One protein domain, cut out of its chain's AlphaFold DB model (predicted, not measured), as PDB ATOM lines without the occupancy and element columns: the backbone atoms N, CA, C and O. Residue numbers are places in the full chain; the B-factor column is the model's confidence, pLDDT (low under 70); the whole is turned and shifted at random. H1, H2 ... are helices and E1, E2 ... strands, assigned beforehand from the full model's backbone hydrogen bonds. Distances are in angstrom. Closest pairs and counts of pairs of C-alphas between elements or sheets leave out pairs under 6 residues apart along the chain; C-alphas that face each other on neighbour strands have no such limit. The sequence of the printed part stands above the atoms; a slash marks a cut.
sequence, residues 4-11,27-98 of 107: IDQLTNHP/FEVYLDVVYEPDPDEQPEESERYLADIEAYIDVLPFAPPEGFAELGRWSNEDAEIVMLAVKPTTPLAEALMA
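This is residues 4 to 11 and 27 to 98 of the 107 residues of an uncharacterized protein of Halomonas taeanensis (UniProt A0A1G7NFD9). A narrow, twisted sheet of three long antiparallel strands forms the body, with short helices toward its two ends: H2 and H3 toward one end, H3 packing along E2 on one face, and H4 at the other end, folded back over the opposite face. The short H1 only grazes the sheet and is near H4, while residues 59 to 68 run from H3 back to the start of E2. The printed part has 80 residues with four named helices and three named strands, in the order H1, E1, H2, H3, E2, E3, H4, and the strands lie in the order E1, E3, E2. The class is mixed, helices and strands. The whole is loose, with a radius of gyration of the C-alphas of 14.8 A, and elongated, spanning 48 by 26 by 19 A.

E1 is residues 27 to 35, 25.0 A from first to last C-alpha, beginning at C-alpha 27 (22.858, 24.450, 24.832). E3 is residues 80 to 88, 25.2 A long, and E2 is residues 69 to 75, 19.2 A long. H2 is residues 43 to 51, 12.2 A long, and H3 is residues 53 to 58, 8.7 A long. H4 is residues 91 to 97, 9.9 A long, ending at C-alpha 97 (27.740, 20.384, 32.794). H1 is residues 4 to 7, 5.1 A long, beginning at C-alpha 4 (24.504, 24.104, 35.482).

The inner strand E3 is antiparallel to the edge strand E1 at 164 degrees, with N 30 and O 85 at 2.8 A, within hydrogen-bond range. E3 is antiparallel to the other edge strand, E2, at 161 degrees, with N 82 and O 74 at 2.8 A, within hydrogen-bond range; E2 and E3 form a hairpin. The sheet is twisted, its C-alphas lying up to 4.3 A off the best plane. E1, H2 with H3, and E2 form a split strand-helix-strand unit, two strands running the same way with E3 between them, and its crossover is right-handed. H3 is on the sheet over E2 at a height of 8.7 A, along the strands at 22 degrees to E2 on the local plane; the closest C-alphas of H3 and E2 are those of Ile 57 and Arg 73, 6.8 A apart. H4 is on the opposite face over E3 at a height of 8.8 A, slantwise to the strands at 43 degrees to E3 on the local plane; the closest C-alphas of H4 and E3 are those of Glu 94 and Pro 88, 5.4 A apart. H2 is not on the sheet; it is close to but not clearly touching H3, about perpendicular at 80 degrees, the closest C-alphas being those of Tyr 49 and Tyr 56, 5.6 A apart. H1 and H4 are close but not clearly touching, the closest C-alphas being those of Ile 4 and Leu 96, 5.4 A apart. In H2, H3 and H4 every O i to N i+4 pair is within hydrogen-bond range; H1 is too short for such a pair.

The two C-alphas farthest apart are those of Asp 40 and Pro 91, at 48.1 A. Residues 12 to 26 are not printed, and C-alphas 11 and 27 are 18.8 A apart across this cut. Of the links that are printed whole, none is long. The mean pLDDT of the printed part is 92.5, and no printed residue is under 70.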
ATOM      1  N   ILE A   4      25.840  24.062  36.080       84.25
ATOM      2  CA  ILE A   4      24.504  24.104  35.482       84.25
ATOM      3  C   ILE A   4      23.372  23.945  36.514       84.25
ATOM      4  O   ILE A   4      22.338  24.585  36.365       84.25
ATOM      5  N   ASP A   5      23.592  23.197  37.604       82.62
ATOM      6  CA  ASP A   5      22.593  23.002  38.671       82.62
ATOM      7  C   ASP A   5      22.381  24.284  39.507       82.62
ATOM      8  O   ASP A   5      21.387  24.432  40.211       82.62
ATOM      9  N   GLN A   6      23.323  25.233  39.468       81.12
ATOM     10  CA  GLN A   6      23.140  26.543  40.103       81.12
ATOM     11  C   GLN A   6      22.365  27.502  39.201       81.12
ATOM     12  O   GLN A   6      21.632  28.354  39.695       81.12
ATOM     13  N   LEU A   7      22.513  27.357  37.881       79.88
ATOM     14  CA  LEU A   7      21.806  28.181  36.902       79.88
ATOM     15  C   LEU A   7      20.306  27.891  36.892       79.88
ATOM     16  O   LEU A   7      19.531  28.820  36.696       79.88
ATOM     17  N   THR A   8      19.894  26.649  37.165       80.12
ATOM     18  CA  THR A   8      18.473  26.276  37.293       80.12
ATOM     19  C   THR A   8      17.773  26.923  38.488       80.12
ATOM     20  O   THR A   8      16.555  27.020  38.490       80.12
ATOM     21  N   ASN A   9      18.530  27.418  39.469       79.62
ATOM     22  CA  ASN A   9      18.013  28.139  40.634       79.62
ATOM     23  C   ASN A   9      18.095  29.670  40.470       79.62
ATOM     24  O   ASN A   9      17.945  30.413  41.441       79.62
ATOM     25  N   HIS A  10      18.427  30.164  39.275       80.94
ATOM     26  CA  HIS A  10      18.654  31.586  39.052       80.94
ATOM     27  C   HIS A  10      17.333  32.330  38.749       80.94
ATOM     28  O   HIS A  10      16.626  31.911  37.832       80.94
ATOM     29  N   PRO A  11      17.055  33.494  39.379       80.00
ATOM     30  CA  PRO A  11      15.806  34.251  39.181       80.00
ATOM     31  C   PRO A  11      15.493  34.628  37.726       80.00
ATOM     32  O   PRO A  11      14.344  34.784  37.344       80.00
ATOM     33  N   PHE A  27      23.708  25.616  24.606       96.69
ATOM     34  CA  PHE A  27      22.858  24.450  24.832       96.69
ATOM     35  C   PHE A  27      21.749  24.353  23.787       96.69
ATOM     36  O   PHE A  27      21.131  25.343  23.422       96.69
ATOM     37  N   GLU A  28      21.457  23.138  23.346       97.06
ATOM     38  CA  GLU A  28      20.171  22.816  22.737       97.06
ATOM     39  C   GLU A  28      19.175  22.525  23.866       97.06
ATOM     40  O   GLU A  28      19.517  21.828  24.825       97.06
ATOM     41  N   VAL A  29      17.964  23.075  23.775       95.62
ATOM     42  CA  VAL A  29      16.973  23.044  24.858       95.62
ATOM     43  C   VAL A  29      15.773  22.193  24.458       95.62
ATOM     44  O   VAL A  29      15.113  22.464  23.453       95.62
ATOM     45  N   TYR A  30      15.465  21.196  25.283       96.38
ATOM     46  CA  TYR A  30      14.253  20.396  25.197       96.38
ATOM     47  C   TYR A  30      13.353  20.717  26.388       96.38
ATOM     48  O   TYR A  30      13.773  20.623  27.541       96.38
ATOM     49  N   LEU A  31      12.125  21.118  26.079       94.06
ATOM     50  CA  LEU A  31      11.087  21.417  27.053       94.06
ATOM     51  C   LEU A  31       9.903  20.510  26.776       94.06
ATOM     52  O   LEU A  31       9.503  20.357  25.619       94.06
ATOM     53  N   ASP A  32       9.339  19.982  27.846       94.88
ATOM     54  CA  ASP A  32       7.987  19.455  27.848       94.88
ATOM     55  C   ASP A  32       7.185  20.226  28.895       94.88
ATOM     56  O   ASP A  32       7.708  20.567  29.960       94.88
ATOM     57  N   VAL A  33       5.956  20.581  28.540       92.88
ATOM     58  CA  VAL A  33       5.097  21.448  29.347       92.88
ATOM     59  C   VAL A  33       3.759  20.758  29.496       92.88
ATOM     60  O   VAL A  33       3.096  20.442  28.505       92.88
ATOM     61  N   VAL A  34       3.366  20.536  30.743       94.19
ATOM     62  CA  VAL A  34       2.043  20.022  31.089       94.19
ATOM     63  C   VAL A  34       1.356  21.008  32.016       94.19
ATOM     64  O   VAL A  34       2.013  21.705  32.779       94.19
ATOM     65  N   TYR A  35       0.037  21.086  31.946       93.75
ATOM     66  CA  TYR A  35      -0.726  21.974  32.817       93.75
ATOM     67  C   TYR A  35      -0.953  21.334  34.181       93.75
ATOM     68  O   TYR A  35      -1.062  20.106  34.292       93.75
ATOM     69  N   GLU A  36      -1.051  22.171  35.209       94.12
ATOM     70  CA  GLU A  36      -1.567  21.743  36.503       94.12
ATOM     71  C   GLU A  36      -2.959  21.101  36.333       94.12
ATOM     72  O   GLU A  36      -3.761  21.546  35.503       94.12
ATOM     73  N   PRO A  37      -3.268  20.032  37.086       94.62
ATOM     74  CA  PRO A  37      -4.567  19.377  37.003       94.62
ATOM     75  C   PRO A  37      -5.699  20.312  37.452       94.62
ATOM     76  O   PRO A  37      -5.767  20.733  38.611       94.62
ATOM     77  N   ASP A  38      -6.613  20.596  36.521       93.44
ATOM     78  CA  ASP A  38      -7.798  21.420  36.756       93.44
ATOM     79  C   ASP A  38      -8.723  20.754  37.800       93.44
ATOM     80  O   ASP A  38      -9.087  19.589  37.628       93.44
ATOM     81  N   PRO A  39      -9.119  21.445  38.881       94.12
ATOM     82  CA  PRO A  39      -9.962  20.867  39.927       94.12
ATOM     83  C   PRO A  39     -11.389  20.523  39.474       94.12
ATOM     84  O   PRO A  39     -12.003  19.627  40.054       94.12
ATOM     85  N   ASP A  40     -11.928  21.203  38.459       95.62
ATOM     86  CA  ASP A  40     -13.273  20.960  37.937       95.62
ATOM     87  C   ASP A  40     -13.290  19.773  36.957       95.62
ATOM     88  O   ASP A  40     -14.261  19.009  36.914       95.62
ATOM     89  N   GLU A  41     -12.215  19.588  36.185       95.81
ATOM     90  CA  GLU A  41     -12.100  18.495  35.208       95.81
ATOM     91  C   GLU A  41     -11.419  17.238  35.776       95.81
ATOM     92  O   GLU A  41     -11.765  16.114  35.403       95.81
ATOM     93  N   GLN A  42     -10.453  17.415  36.680       95.38
ATOM     94  CA  GLN A  42      -9.566  16.383  37.228       95.38
ATOM     95  C   GLN A  42      -9.434  16.498  38.763       95.38
ATOM     96  O   GLN A  42      -8.322  16.622  39.284       95.38
ATOM     97  N   PRO A  43     -10.542  16.406  39.522       93.88
ATOM     98  CA  PRO A  43     -10.547  16.669  40.963       93.88
ATOM     99  C   PRO A  43      -9.575  15.783  41.758       93.88
ATOM    100  O   PRO A  43      -8.880  16.278  42.637       93.88
ATOM    101  N   GLU A  44      -9.470  14.490  41.430       95.56
ATOM    102  CA  GLU A  44      -8.577  13.559  42.141       95.56
ATOM    103  C   GLU A  44      -7.089  13.860  41.893       95.56
ATOM    104  O   GLU A  44      -6.280  13.807  42.819       95.56
ATOM    105  N   GLU A  45      -6.709  14.202  40.658       94.31
ATOM    106  CA  GLU A  45      -5.324  14.579  40.343       94.31
ATOM    107  C   GLU A  45      -4.990  15.966  40.902       94.31
ATOM    108  O   GLU A  45      -3.880  16.174  41.387       94.31
ATOM    109  N   SER A  46      -5.965  16.879  40.937       95.19
ATOM    110  CA  SER A  46      -5.831  18.183  41.591       95.19
ATOM    111  C   SER A  46      -5.591  18.042  43.096       95.19
ATOM    112  O   SER A  46      -4.662  18.640  43.636       95.19
ATOM    113  N   GLU A  47      -6.338  17.169  43.779       96.25
ATOM    114  CA  GLU A  47      -6.095  16.855  45.191       96.25
ATOM    115  C   GLU A  47      -4.700  16.255  45.422       96.25
ATOM    116  O   GLU A  47      -4.025  16.623  46.385       96.25
ATOM    117  N   ARG A  48      -4.243  15.357  44.541       94.38
ATOM    118  CA  ARG A  48      -2.897  14.767  44.628       94.38
ATOM    119  C   ARG A  48      -1.798  15.802  44.416       94.38
ATOM    120  O   ARG A  48      -0.835  15.799  45.177       94.38
ATOM    121  N   TYR A  49      -1.955  16.673  43.422       94.69
ATOM    122  CA  TYR A  49      -1.033  17.770  43.149       94.69
ATOM    123  C   TYR A  49      -0.922  18.714  44.349       94.69
ATOM    124  O   TYR A  49       0.175  18.987  44.826       94.69
ATOM    125  N   LEU A  50      -2.057  19.141  44.906       95.25
ATOM    126  CA  LEU A  50      -2.094  20.054  46.050       95.25
ATOM    127  C   LEU A  50      -1.595  19.422  47.358       95.25
ATOM    128  O   LEU A  50      -1.159  20.146  48.255       95.25
ATOM    129  N   ALA A  51      -1.671  18.096  47.494       96.56
ATOM    130  CA  ALA A  51      -1.169  17.392  48.671       96.56
ATOM    131  C   ALA A  51       0.366  17.376  48.737       96.56
ATOM    132  O   ALA A  51       0.920  17.518  49.828       96.56
ATOM    133  N   ASP A  52       1.035  17.193  47.595       96.12
ATOM    134  CA  ASP A  52       2.496  17.197  47.476       96.12
ATOM    135  C   ASP A  52       2.919  17.521  46.030       96.12
ATOM    136  O   ASP A  52       3.017  16.638  45.172       96.12
ATOM    137  N   ILE A  53       3.146  18.810  45.767       93.44
ATOM    138  CA  ILE A  53       3.474  19.338  44.435       93.44
ATOM    139  C   ILE A  53       4.781  18.734  43.916       93.44
ATOM    140  O   ILE A  53       4.847  18.293  42.769       93.44
ATOM    141  N   GLU A  54       5.817  18.688  44.755       93.12
ATOM    142  CA  GLU A  54       7.134  18.177  44.362       93.12
ATOM    143  C   GLU A  54       7.047  16.690  44.008       93.12
ATOM    144  O   GLU A  54       7.459  16.287  42.917       93.12
ATOM    145  N   ALA A  55       6.418  15.878  44.866       94.56
ATOM    146  CA  ALA A  55       6.260  14.452  44.599       94.56
ATOM    147  C   ALA A  55       5.391  14.174  43.364       94.56
ATOM    148  O   ALA A  55       5.622  13.187  42.662       94.56
ATOM    149  N   TYR A  56       4.395  15.022  43.088       95.25
ATOM    150  CA  TYR A  56       3.582  14.922  41.879       95.25
ATOM    151  C   TYR A  56       4.415  15.188  40.619       95.25
ATOM    152  O   TYR A  56       4.373  14.400  39.675       95.25
ATOM    153  N   ILE A  57       5.201  16.267  40.606       94.69
ATOM    154  CA  ILE A  57       6.034  16.648  39.457       94.69
ATOM    155  C   ILE A  57       7.118  15.589  39.176       94.69
ATOM    156  O   ILE A  57       7.385  15.247  38.017       94.69
ATOM    157  N   ASP A  58       7.709  15.010  40.222       93.38
ATOM    158  CA  ASP A  58       8.760  13.991  40.108       93.38
ATOM    159  C   ASP A  58       8.290  12.701  39.419       93.38
ATOM    160  O   ASP A  58       9.071  12.031  38.737       93.38
ATOM    161  N   VAL A  59       7.009  12.340  39.561       94.31
ATOM    162  CA  VAL A  59       6.458  11.119  38.948       94.31
ATOM    163  C   VAL A  59       5.945  11.329  37.527       94.31
ATOM    164  O   VAL A  59       5.580  10.350  36.867       94.31
ATOM    165  N   LEU A  60       5.916  12.572  37.033       94.62
ATOM    166  CA  LEU A  60       5.478  12.847  35.671       94.62
ATOM    167  C   LEU A  60       6.419  12.200  34.645       94.62
ATOM    168  O   LEU A  60       7.643  12.166  34.832       94.62
ATOM    169  N   PRO A  61       5.865  11.661  33.545       94.50
ATOM    170  CA  PRO A  61       6.676  11.094  32.485       94.50
ATOM    171  C   PRO A  61       7.435  12.210  31.767       94.50
ATOM    172  O   PRO A  61       6.831  13.114  31.203       94.50
ATOM    173  N   PHE A  62       8.760  12.095  31.729       95.44
ATOM    174  CA  PHE A  62       9.621  12.970  30.940       95.44
ATOM    175  C   PHE A  62      10.636  12.118  30.184       95.44
ATOM    176  O   PHE A  62      11.408  11.367  30.782       95.44
ATOM    177  N   ALA A  63      10.594  12.185  28.855       94.38
ATOM    178  CA  ALA A  63      11.408  11.351  27.975       94.38
ATOM    179  C   ALA A  63      12.208  12.228  27.001       94.38
ATOM    180  O   ALA A  63      11.858  12.316  25.819       94.38
ATOM    181  N   PRO A  64      13.270  12.901  27.481       94.94
ATOM    182  CA  PRO A  64      14.084  13.739  26.620       94.94
ATOM    183  C   PRO A  64      14.802  12.905  25.539       94.94
ATOM    184  O   PRO A  64      15.112  11.729  25.766       94.94
ATOM    185  N   PRO A  65      15.083  13.485  24.357       95.88
ATOM    186  CA  PRO A  65      15.784  12.785  23.283       95.88
ATOM    187  C   PRO A  65      17.195  12.327  23.679       95.88
ATOM    188  O   PRO A  65      17.803  12.828  24.627       95.88
ATOM    189  N   GLU A  66      17.770  11.411  22.897       94.56
ATOM    190  CA  GLU A  66      19.133  10.929  23.134       94.56
ATOM    191  C   GLU A  66      20.160  12.080  23.141       94.56
ATOM    192  O   GLU A  66      20.189  12.943  22.257       94.56
ATOM    193  N   GLY A  67      21.034  12.071  24.150       92.25
ATOM    194  CA  GLY A  67      22.078  13.078  24.341       92.25
ATOM    195  C   GLY A  67      21.635  14.320  25.117       92.25
ATOM    196  O   GLY A  67      22.484  15.156  25.412       92.25
ATOM    197  N   PHE A  68      20.355  14.437  25.474       96.31
ATOM    198  CA  PHE A  68      19.884  15.441  26.422       96.31
ATOM    199  C   PHE A  68      20.014  14.929  27.857       96.31
ATOM    200  O   PHE A  68      19.784  13.754  28.144       96.31
ATOM    201  N   ALA A  69      20.370  15.830  28.764       93.94
ATOM    202  CA  ALA A  69      20.381  15.592  30.195       93.94
ATOM    203  C   ALA A  69      19.306  16.444  30.860       93.94
ATOM    204  O   ALA A  69      19.247  17.656  30.645       93.94
ATOM    205  N   GLU A  70      18.485  15.809  31.687       94.12
ATOM    206  CA  GLU A  70      17.506  16.500  32.517       94.12
ATOM    207  C   GLU A  70      18.211  17.434  33.514       94.12
ATOM    208  O   GLU A  70      19.203  17.060  34.155       94.12
ATOM    209  N   LEU A  71      17.714  18.669  33.598       91.38
ATOM    210  CA  LEU A  71      18.214  19.698  34.507       91.38
ATOM    211  C   LEU A  71      17.256  19.991  35.659       91.38
ATOM    212  O   LEU A  71      17.724  20.337  36.741       91.38
ATOM    213  N   GLY A  72      15.948  19.876  35.440       91.06
ATOM    214  CA  GLY A  72      14.975  20.121  36.494       91.06
ATOM    215  C   GLY A  72      13.539  20.145  36.006       91.06
ATOM    216  O   GLY A  72      13.267  20.159  34.802       91.06
ATOM    217  N   ARG A  73      12.639  20.164  36.988       92.81
ATOM    218  CA  ARG A  73      11.194  20.265  36.818       92.81
ATOM    219  C   ARG A  73      10.645  21.251  37.842       92.81
ATOM    220  O   ARG A  73      11.126  21.254  38.973       92.81
ATOM    221  N   TRP A  74       9.688  22.084  37.460       90.31
ATOM    222  CA  TRP A  74       9.070  23.057  38.366       90.31
ATOM    223  C   TRP A  74       7.697  23.487  37.849       90.31
ATOM    224  O   TRP A  74       7.451  23.407  36.649       90.31
ATOM    225  N   SER A  75       6.820  23.955  38.743       90.25
ATOM    226  CA  SER A  75       5.620  24.703  38.338       90.25
ATOM    227  C   SER A  75       5.936  26.199  38.244       90.25
ATOM    228  O   SER A  75       6.770  26.701  39.004       90.25
ATOM    229  N   ASN A  76       5.309  26.905  37.305       86.62
ATOM    230  CA  ASN A  76       5.425  28.352  37.125       86.62
ATOM    231  C   ASN A  76       4.121  29.091  37.501       86.62
ATOM    232  O   ASN A  76       3.114  28.489  37.868       86.62
ATOM    233  N   GLU A  77       4.136  30.424  37.414       86.00
ATOM    234  CA  GLU A  77       2.977  31.264  37.761       86.00
ATOM    235  C   GLU A  77       1.784  31.112  36.798       86.00
ATOM    236  O   GLU A  77       0.667  31.499  37.140       86.00
ATOM    237  N   ASP A  78       2.007  30.529  35.618       86.38
ATOM    238  CA  ASP A  78       0.994  30.307  34.583       86.38
ATOM    239  C   ASP A  78       0.273  28.950  34.741       86.38
ATOM    240  O   ASP A  78      -0.452  28.525  33.840       86.38
ATOM    241  N   ALA A  79       0.443  28.280  35.890       88.75
ATOM    242  CA  ALA A  79      -0.070  26.935  36.168       88.75
ATOM    243  C   ALA A  79       0.445  25.881  35.169       88.75
ATOM    244  O   ALA A  79      -0.260  24.939  34.788       88.75
ATOM    245  N   GLU A  80       1.695  26.043  34.737       91.75
ATOM    246  CA  GLU A  80       2.400  25.097  33.886       91.75
ATOM    247  C   GLU A  80       3.522  24.412  34.662       91.75
ATOM    248  O   GLU A  80       4.378  25.048  35.276       91.75
ATOM    249  N   ILE A  81       3.566  23.090  34.558       93.25
ATOM    250  CA  ILE A  81       4.678  22.267  35.006       93.25
ATOM    251  C   ILE A  81       5.661  22.141  33.842       93.25
ATOM    252  O   ILE A  81       5.386  21.503  32.822       93.25
ATOM    253  N   VAL A  82       6.828  22.751  34.014       91.75
ATOM    254  CA  VAL A  82       7.916  22.778  33.041       91.75
ATOM    255  C   VAL A  82       8.919  21.681  33.372       91.75
ATOM    256  O   VAL A  82       9.426  21.612  34.489       91.75
ATOM    257  N   MET A  83       9.249  20.848  32.386       94.69
ATOM    258  CA  MET A  83      10.291  19.824  32.474       94.69
ATOM    259  C   MET A  83      11.398  20.146  31.469       94.69
ATOM    260  O   MET A  83      11.160  20.235  30.262       94.69
ATOM    261  N   LEU A  84      12.618  20.351  31.970       93.81
ATOM    262  CA  LEU A  84      13.751  20.853  31.195       93.81
ATOM    263  C   LEU A  84      14.849  19.803  31.056       93.81
ATOM    264  O   LEU A  84      15.398  19.303  32.041       93.81
ATOM    265  N   ALA A  85      15.275  19.583  29.815       95.94
ATOM    266  CA  ALA A  85      16.529  18.924  29.503       95.94
ATOM    267  C   ALA A  85      17.363  19.759  28.530       95.94
ATOM    268  O   ALA A  85      16.837  20.461  27.666       95.94
ATOM    269  N   VAL A  86      18.684  19.651  28.639       96.19
ATOM    270  CA  VAL A  86      19.612  20.336  27.735       96.19
ATOM    271  C   VAL A  86      20.631  19.380  27.153       96.19
ATOM    272  O   VAL A  86      21.005  18.384  27.772       96.19
ATOM    273  N   LYS A  87      21.134  19.722  25.974       96.75
ATOM    274  CA  LYS A  87      22.272  19.057  25.351       96.75
ATOM    275  C   LYS A  87      23.356  20.092  25.059       96.75
ATOM    276  O   LYS A  87      23.074  21.089  24.393       96.75
ATOM    277  N   PRO A  88      24.595  19.904  25.533       96.56
ATOM    278  CA  PRO A  88      25.665  20.843  25.247       96.56
ATOM    279  C   PRO A  88      26.063  20.735  23.769       96.56
ATOM    280  O   PRO A  88      26.233  19.643  23.231       96.56
ATOM    281  N   THR A  89      26.211  21.879  23.106       96.38
ATOM    282  CA  THR A  89      26.643  21.976  21.696       96.38
ATOM    283  C   THR A  89      27.984  22.691  21.542       96.38
ATOM    284  O   THR A  89      28.541  22.752  20.446       96.38
ATOM    285  N   THR A  90      28.530  23.221  22.642       95.31
ATOM    286  CA  THR A  90      29.810  23.934  22.674       95.31
ATOM    287  C   THR A  90      30.689  23.446  23.832       95.31
ATOM    288  O   THR A  90      30.155  22.993  24.846       95.31
ATOM    289  N   PRO A  91      32.024  23.619  23.758       94.00
ATOM    290  CA  PRO A  91      32.924  23.260  24.860       94.00
ATOM    291  C   PRO A  91      32.625  23.999  26.172       94.00
ATOM    292  O   PRO A  91      32.864  23.472  27.254       94.00
ATOM    293  N   LEU A  92      32.097  25.227  26.091       90.56
ATOM    294  CA  LEU A  92      31.668  25.978  27.272       90.56
ATOM    295  C   LEU A  92      30.483  25.284  27.954       90.56
ATOM    296  O   LEU A  92      30.502  25.090  29.166       90.56
ATOM    297  N   ALA A  93      29.480  24.885  27.173       93.56
ATOM    298  CA  ALA A  93      28.310  24.170  27.667       93.56
ATOM    299  C   ALA A  93      28.685  22.812  28.286       93.56
ATOM    300  O   ALA A  93      28.200  22.463  29.362       93.56
ATOM    301  N   GLU A  94      29.613  22.079  27.662       93.38
ATOM    302  CA  GLU A  94      30.169  20.843  28.227       93.38
ATOM    303  C   GLU A  94      30.853  21.093  29.579       93.38
ATOM    304  O   GLU A  94      30.613  20.362  30.541       93.38
ATOM    305  N   ALA A  95      31.652  22.159  29.689       91.50
ATOM    306  CA  ALA A  95      32.320  22.524  30.936       91.50
ATOM    307  C   ALA A  95      31.334  22.928  32.048       91.50
ATOM    308  O   ALA A  95      31.560  22.601  33.211       91.50
ATOM    309  N   LEU A  96      30.225  23.595  31.712       90.12
ATOM    310  CA  LEU A  96      29.168  23.949  32.672       90.12
ATOM    311  C   LEU A  96      28.428  22.719  33.218       90.12
ATOM    312  O   LEU A  96      27.966  22.727  34.363       90.12
ATOM    313  N   MET A  97      28.327  21.665  32.407       90.62
ATOM    314  CA  MET A  97      27.740  20.384  32.794       90.62
ATOM    315  C   MET A  97      28.707  19.448  33.519       90.62
ATOM    316  O   MET A  97      28.262  18.488  34.153       90.62
ATOM    317  N   ALA A  98      30.012  19.700  33.446       89.06
ATOM    318  CA  ALA A  98      30.992  18.919  34.178       89.06
ATOM    319  C   ALA A  98      30.799  19.093  35.701       89.06
ATOM    320  O   ALA A  98      30.364  20.153  36.168       89.06
TER     321      ALA A  98